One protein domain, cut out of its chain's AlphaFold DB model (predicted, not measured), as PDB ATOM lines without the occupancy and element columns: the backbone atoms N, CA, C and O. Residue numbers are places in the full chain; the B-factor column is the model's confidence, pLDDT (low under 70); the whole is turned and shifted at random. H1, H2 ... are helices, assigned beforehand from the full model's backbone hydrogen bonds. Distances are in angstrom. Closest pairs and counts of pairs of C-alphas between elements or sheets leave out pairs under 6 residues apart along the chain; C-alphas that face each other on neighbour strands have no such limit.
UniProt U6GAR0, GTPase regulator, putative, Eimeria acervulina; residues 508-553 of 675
ATOM      1  N   SER A 508      98.771  61.591  85.702       94.69
ATOM      2  CA  SER A 508      99.363  60.893  86.847       94.69
ATOM      3  C   SER A 508      99.684  61.835  88.007       94.69
ATOM      4  O   SER A 508      99.365  61.506  89.147       94.69
ATOM      5  N   GLU A 509     100.250  63.009  87.732       95.19
ATOM      6  CA  GLU A 509     100.599  64.016  88.742       95.19
ATOM      7  C   GLU A 509      99.345  64.615  89.382       95.19
ATOM      8  O   GLU A 509      99.248  64.722  90.608       95.19
ATOM      9  N   VAL A 510      98.330  64.915  88.564       96.62
ATOM     10  CA  VAL A 510      97.020  65.373  89.052       96.62
ATOM     11  C   VAL A 510      96.386  64.307  89.948       96.62
ATOM     12  O   VAL A 510      95.921  64.608  91.049       96.62
ATOM     13  N   LEU A 511      96.401  63.043  89.516       97.69
ATOM     14  CA  LEU A 511      95.888  61.927  90.312       97.69
ATOM     15  C   LEU A 511      96.633  61.745  91.629       97.69
ATOM     16  O   LEU A 511      95.996  61.482  92.650       97.69
ATOM     17  N   GLN A 512      97.958  61.858  91.612       96.94
ATOM     18  CA  GLN A 512      98.783  61.712  92.804       96.94
ATOM     19  C   GLN A 512      98.477  62.822  93.807       96.94
ATOM     20  O   GLN A 512      98.156  62.533  94.955       96.94
ATOM     21  N   THR A 513      98.389  64.065  93.335       97.19
ATOM     22  CA  THR A 513      98.011  65.220  94.159       97.19
ATOM     23  C   THR A 513      96.621  65.050  94.783       97.19
ATOM     24  O   THR A 513      96.414  65.341  95.963       97.19
ATOM     25  N   ILE A 514      95.647  64.535  94.021       97.56
ATOM     26  CA  ILE A 514      94.307  64.229  94.549       97.56
ATOM     27  C   ILE A 514      94.380  63.120  95.605       97.56
ATOM     28  O   ILE A 514      93.716  63.221  96.636       97.56
ATOM     29  N   ARG A 515      95.168  62.061  95.379       97.69
ATOM     30  CA  ARG A 515      95.324  60.957  96.342       97.69
ATOM     31  C   ARG A 515      95.964  61.425  97.641       97.69
ATOM     32  O   ARG A 515      95.415  61.120  98.698       97.69
ATOM     33  N   ASP A 516      97.037  62.204  97.562       97.31
ATOM     34  CA  ASP A 516      97.742  62.742  98.728       97.31
ATOM     35  C   ASP A 516      96.809  63.642  99.549       97.31
ATOM     36  O   ASP A 516      96.707  63.518 100.772       97.31
ATOM     37  N   ARG A 517      96.003  64.473  98.873       97.25
ATOM     38  CA  ARG A 517      95.008  65.326  99.535       97.25
ATOM     39  C   ARG A 517      93.863  64.533 100.168       97.25
ATOM     40  O   ARG A 517      93.439  64.851 101.273       97.25
ATOM     41  N   LEU A 518      93.386  63.470  99.519       97.44
ATOM     42  CA  LEU A 518      92.373  62.568 100.087       97.44
ATOM     43  C   LEU A 518      92.903  61.705 101.238       97.44
ATOM     44  O   LEU A 518      92.105  61.178 102.020       97.44
ATOM     45  N   GLN A 519      94.221  61.528 101.330       97.12
ATOM     46  CA  GLN A 519      94.869  60.881 102.464       97.12
ATOM     47  C   GLN A 519      94.972  61.830 103.666       97.12
ATOM     48  O   GLN A 519      94.781  61.376 104.794       97.12
ATOM     49  N   GLY A 520      95.205  63.126 103.426       96.88
ATOM     50  CA  GLY A 520      95.186  64.169 104.457       96.88
ATOM     51  C   GLY A 520      93.784  64.494 104.988       96.88
ATOM     52  O   GLY A 520      93.613  64.625 106.197       96.88
ATOM     53  N   ASP A 521      92.775  64.543 104.108       97.69
ATOM     54  CA  ASP A 521      91.394  64.906 104.454       97.69
ATOM     55  C   ASP A 521      90.408  63.728 104.283       97.69
ATOM     56  O   ASP A 521      89.806  63.542 103.214       97.69
ATOM     57  N   PRO A 522      90.149  62.930 105.342       95.75
ATOM     58  CA  PRO A 522      89.220  61.802 105.263       95.75
ATOM     59  C   PRO A 522      87.758  62.237 105.056       95.75
ATOM     60  O   PRO A 522      86.948  61.438 104.577       95.75
ATOM     61  N   GLU A 523      87.404  63.477 105.401       96.69
ATOM     62  CA  GLU A 523      86.066  64.036 105.173       96.69
ATOM     63  C   GLU A 523      85.797  64.267 103.686       96.69
ATOM     64  O   GLU A 523      84.760  63.833 103.182       96.69
ATOM     65  N   LEU A 524      86.774  64.821 102.962       96.81
ATOM     66  CA  LEU A 524      86.691  65.011 101.515       96.81
ATOM     67  C   LEU A 524      86.481  63.667 100.804       96.81
ATOM     68  O   LEU A 524      85.629  63.535  99.929       96.81
ATOM     69  N   ARG A 525      87.174  62.614 101.253       97.44
ATOM     70  CA  ARG A 525      86.979  61.249 100.740       97.44
ATOM     71  C   ARG A 525      85.564  60.713 100.976       97.44
ATOM     72  O   ARG A 525      85.052  59.966 100.138       97.44
ATOM     73  N   ARG A 526      84.929  61.045 102.105       97.31
ATOM     74  CA  ARG A 526      83.527  60.673 102.374       97.31
ATOM     75  C   ARG A 526      82.578  61.455 101.477       97.31
ATOM     76  O   ARG A 526      81.656  60.855 100.938       97.31
ATOM     77  N   GLU A 527      82.826  62.743 101.278       97.31
ATOM     78  CA  GLU A 527      82.007  63.579 100.402       97.31
ATOM     79  C   GLU A 527      82.061  63.101  98.946       97.31
ATOM     80  O   GLU A 527      81.013  62.925  98.329       97.31
ATOM     81  N   LEU A 528      83.248  62.774  98.422       97.19
ATOM     82  CA  LEU A 528      83.382  62.213  97.072       97.19
ATOM     83  C   LEU A 528      82.622  60.894  96.911       97.19
ATOM     84  O   LEU A 528      81.937  60.683  95.911       97.19
ATOM     85  N   ARG A 529      82.660  60.028  97.932       96.81
ATOM     86  CA  ARG A 529      81.857  58.795  97.950       96.81
ATOM     87  C   ARG A 529      80.358  59.073  97.963       96.81
ATOM     88  O   ARG A 529      79.626  58.361  97.286       96.81
ATOM     89  N   LEU A 530      79.904  60.083  98.708       98.00
ATOM     90  CA  LEU A 530      78.495  60.489  98.730       98.00
ATOM     91  C   LEU A 530      78.044  61.053  97.379       98.00
ATOM     92  O   LEU A 530      76.910  60.815  96.974       98.00
ATOM     93  N   ARG A 531      78.934  61.757  96.671       97.25
ATOM     94  CA  ARG A 531      78.683  62.269  95.317       97.25
ATOM     95  C   ARG A 531      78.809  61.203  94.225       97.25
ATOM     96  O   ARG A 531      78.353  61.429  93.111       97.25
ATOM     97  N   GLY A 532      79.389  60.042  94.535       97.44
ATOM     98  CA  GLY A 532      79.680  58.998  93.549       97.44
ATOM     99  C   GLY A 532      80.819  59.368  92.592       97.44
ATOM    100  O   GLY A 532      80.950  58.757  91.535       97.44
ATOM    101  N   GLU A 533      81.638  60.356  92.951       98.00
ATOM    102  CA  GLU A 533      82.770  60.819  92.152       98.00
ATOM    103  C   GLU A 533      84.026  60.018  92.520       98.00
ATOM    104  O   GLU A 533      84.380  59.862  93.693       98.00
ATOM    105  N   THR A 534      84.715  59.486  91.510       97.94
ATOM    106  CA  THR A 534      86.012  58.825  91.698       97.94
ATOM    107  C   THR A 534      87.143  59.856  91.609       97.94
ATOM    108  O   THR A 534      87.011  60.850  90.890       97.94
ATOM    109  N   PRO A 535      88.289  59.639  92.284       96.88
ATOM    110  CA  PRO A 535      89.455  60.513  92.122       96.88
ATOM    111  C   PRO A 535      89.922  60.592  90.658       96.88
ATOM    112  O   PRO A 535      90.421  61.624  90.228       96.88
ATOM    113  N   GLU A 536      89.686  59.533  89.881       97.19
ATOM    114  CA  GLU A 536      89.905  59.471  88.430       97.19
ATOM    115  C   GLU A 536      89.006  60.434  87.661       97.19
ATOM    116  O   GLU A 536      89.503  61.217  86.855       97.19
ATOM    117  N   SER A 537      87.708  60.461  87.970       97.50
ATOM    118  CA  SER A 537      86.775  61.426  87.382       97.50
ATOM    119  C   SER A 537      87.226  62.864  87.646       97.50
ATOM    120  O   SER A 537      87.254  63.687  86.734       97.50
ATOM    121  N   ILE A 538      87.639  63.164  88.877       97.31
ATOM    122  CA  ILE A 538      88.092  64.510  89.253       97.31
ATOM    123  C   ILE A 538      89.393  64.863  88.537       97.31
ATOM    124  O   ILE A 538      89.518  65.968  88.019       97.31
ATOM    125  N   ALA A 539      90.339  63.926  88.438       97.38
ATOM    126  CA  ALA A 539      91.577  64.150  87.701       97.38
ATOM    127  C   ALA A 539      91.315  64.437  86.220       97.38
ATOM    128  O   ALA A 539      91.898  65.368  85.672       97.38
ATOM    129  N   THR A 540      90.397  63.698  85.581       96.38
ATOM    130  CA  THR A 540      90.016  63.978  84.186       96.38
ATOM    131  C   THR A 540      89.364  65.349  84.042       96.38
ATOM    132  O   THR A 540      89.650  66.064  83.086       96.38
ATOM    133  N   GLN A 541      88.545  65.761  85.014       97.25
ATOM    134  CA  GLN A 541      87.898  67.070  85.010       97.25
ATOM    135  C   GLN A 541      88.908  68.210  85.189       97.25
ATOM    136  O   GLN A 541      88.835  69.207  84.476       97.25
ATOM    137  N   ILE A 542      89.874  68.058  86.098       96.00
ATOM    138  CA  ILE A 542      90.952  69.034  86.295       96.00
ATOM    139  C   ILE A 542      91.823  69.118  85.043       96.00
ATOM    140  O   ILE A 542      92.107  70.217  84.579       96.00
ATOM    141  N   GLN A 543      92.190  67.981  84.453       94.19
ATOM    142  CA  GLN A 543      92.989  67.964  83.232       94.19
ATOM    143  C   GLN A 543      92.249  68.610  82.052       94.19
ATOM    144  O   GLN A 543      92.859  69.353  81.289       94.19
ATOM    145  N   GLN A 544      90.935  68.397  81.936       95.19
ATOM    146  CA  GLN A 544      90.115  69.074  80.931       95.19
ATOM    147  C   GLN A 544      90.133  70.594  81.126       95.19
ATOM    148  O   GLN A 544      90.316  71.327  80.161       95.19
ATOM    149  N   ILE A 545      90.003  71.074  82.367       95.00
ATOM    150  CA  ILE A 545      90.077  72.510  82.676       95.00
ATOM    151  C   ILE A 545      91.461  73.065  82.329       95.00
ATOM    152  O   ILE A 545      91.551  74.123  81.710       95.00
ATOM    153  N   LEU A 546      92.536  72.360  82.695       92.81
ATOM    154  CA  LEU A 546      93.904  72.768  82.367       92.81
ATOM    155  C   LEU A 546      94.104  72.867  80.852       92.81
ATOM    156  O   LEU A 546      94.660  73.860  80.382       92.81
ATOM    157  N   PHE A 547      93.577  71.901  80.095       91.31
ATOM    158  CA  PHE A 547      93.616  71.885  78.633       91.31
ATOM    159  C   PHE A 547      92.788  73.015  78.007       91.31
ATOM    160  O   PHE A 547      93.247  73.681  77.080       91.31
ATOM    161  N   ASP A 548      91.592  73.290  78.531       91.88
ATOM    162  CA  ASP A 548      90.733  74.372  78.045       91.88
ATOM    163  C   ASP A 548      91.379  75.745  78.301       91.88
ATOM    164  O   ASP A 548      91.369  76.620  77.431       91.88
ATOM    165  N   VAL A 549      91.998  75.937  79.471       91.25
ATOM    166  CA  VAL A 549      92.689  77.184  79.832       91.25
ATOM    167  C   VAL A 549      93.945  77.388  78.983       91.25
ATOM    168  O   VAL A 549      94.150  78.489  78.464       91.25
ATOM    169  N   THR A 550      94.759  76.348  78.773       88.62
ATOM    170  CA  THR A 550      95.933  76.452  77.885       88.62
ATOM    171  C   THR A 550      95.541  76.624  76.420       88.62
ATOM    172  O   THR A 550      96.144  77.438  75.716       88.62
ATOM    173  N   GLY A 551      94.488  75.946  75.958       83.62
ATOM    174  CA  GLY A 551      93.938  76.123  74.614       83.62
ATOM    175  C   GLY A 551      93.464  77.556  74.361       83.62
ATOM    176  O   GLY A 551      93.771  78.144  73.319       83.62
ATOM    177  N   LEU A 552      92.781  78.165  75.336       82.44
ATOM    178  CA  LEU A 552      92.364  79.568  75.269       82.44
ATOM    179  C   LEU A 552      93.555  80.535  75.310       82.44
ATOM    180  O   LEU A 552      93.562  81.509  74.553       82.44
ATOM    181  N   ALA A 553      94.573  80.262  76.130       79.44
ATOM    182  CA  ALA A 553      95.785  81.077  76.196       79.44
ATOM    183  C   ALA A 553      96.539  81.086  74.853       79.44
ATOM    184  O   ALA A 553      96.920  82.152  74.362       79.44
TER     185      ALA A 553
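AT A GLANCE: This is residues 508 to 553 of the 675 residues of the protein "GTPase regulator, putative" of Eimeria acervulina (UniProt U6GAR0). Two helices cross steeply, H1 packing with its residues 510 to 515 on the early part of the longer H3, residues 535 to 543, while the shorter H2 lies between them along the chain at one end of the model, near H1, and residues 544 to 553 of H3 stick out as a free arm at the other end. The printed part has 46 residues with three named helices, in the order H1, H2, H3, and no named strand; its class is all helix. The whole is loose, with a radius of gyration of the C-alphas of 11.9 A, and elongated, spanning 35 by 19 by 13 A.

HOW THE PARTS SIT: Start at H3, residues 535 to 553, and look at its residues 535 to 543, with which alone it touches H1, residues 508 to 520. On the side of H1, residues 510 to 515 alone touch H3. The closest C-alphas are those of Leu 511 and Ala 539, 5.5 A apart. The two helices run opposite ways at a steep tilt of 51 degrees. Next find H2, residues 522 to 531, which is close to H1 but not clearly touching it: their closest C-alphas, of Leu 518 and Arg 525, are 5.6 A apart. H2 and H3 are apart, but only just, at 8.0 A. In H1, H2 and H3 every O i to N i+4 pair is within hydrogen-bond range.

IN THESE COORDINATES: Find C-alpha 535 at (89.455, 60.513, 92.122); from there H3 runs 26.8 A to C-alpha 553 at (95.785, 81.077, 76.196). H1 begins at C-alpha 508, (99.363, 60.893, 86.847), and is 18.4 A long. H2 measures 14.5 A.

THE WHOLE: The farthest C-alphas, of Pro 522 and Ala 553, are 35.5 A apart. Residues 519 to 524, of which 522 to 524 belong to H2, stand free. The printed part has no cut, and both links are tight. The mean pLDDT of the printed part is 95.3, and no printed residue is under 70.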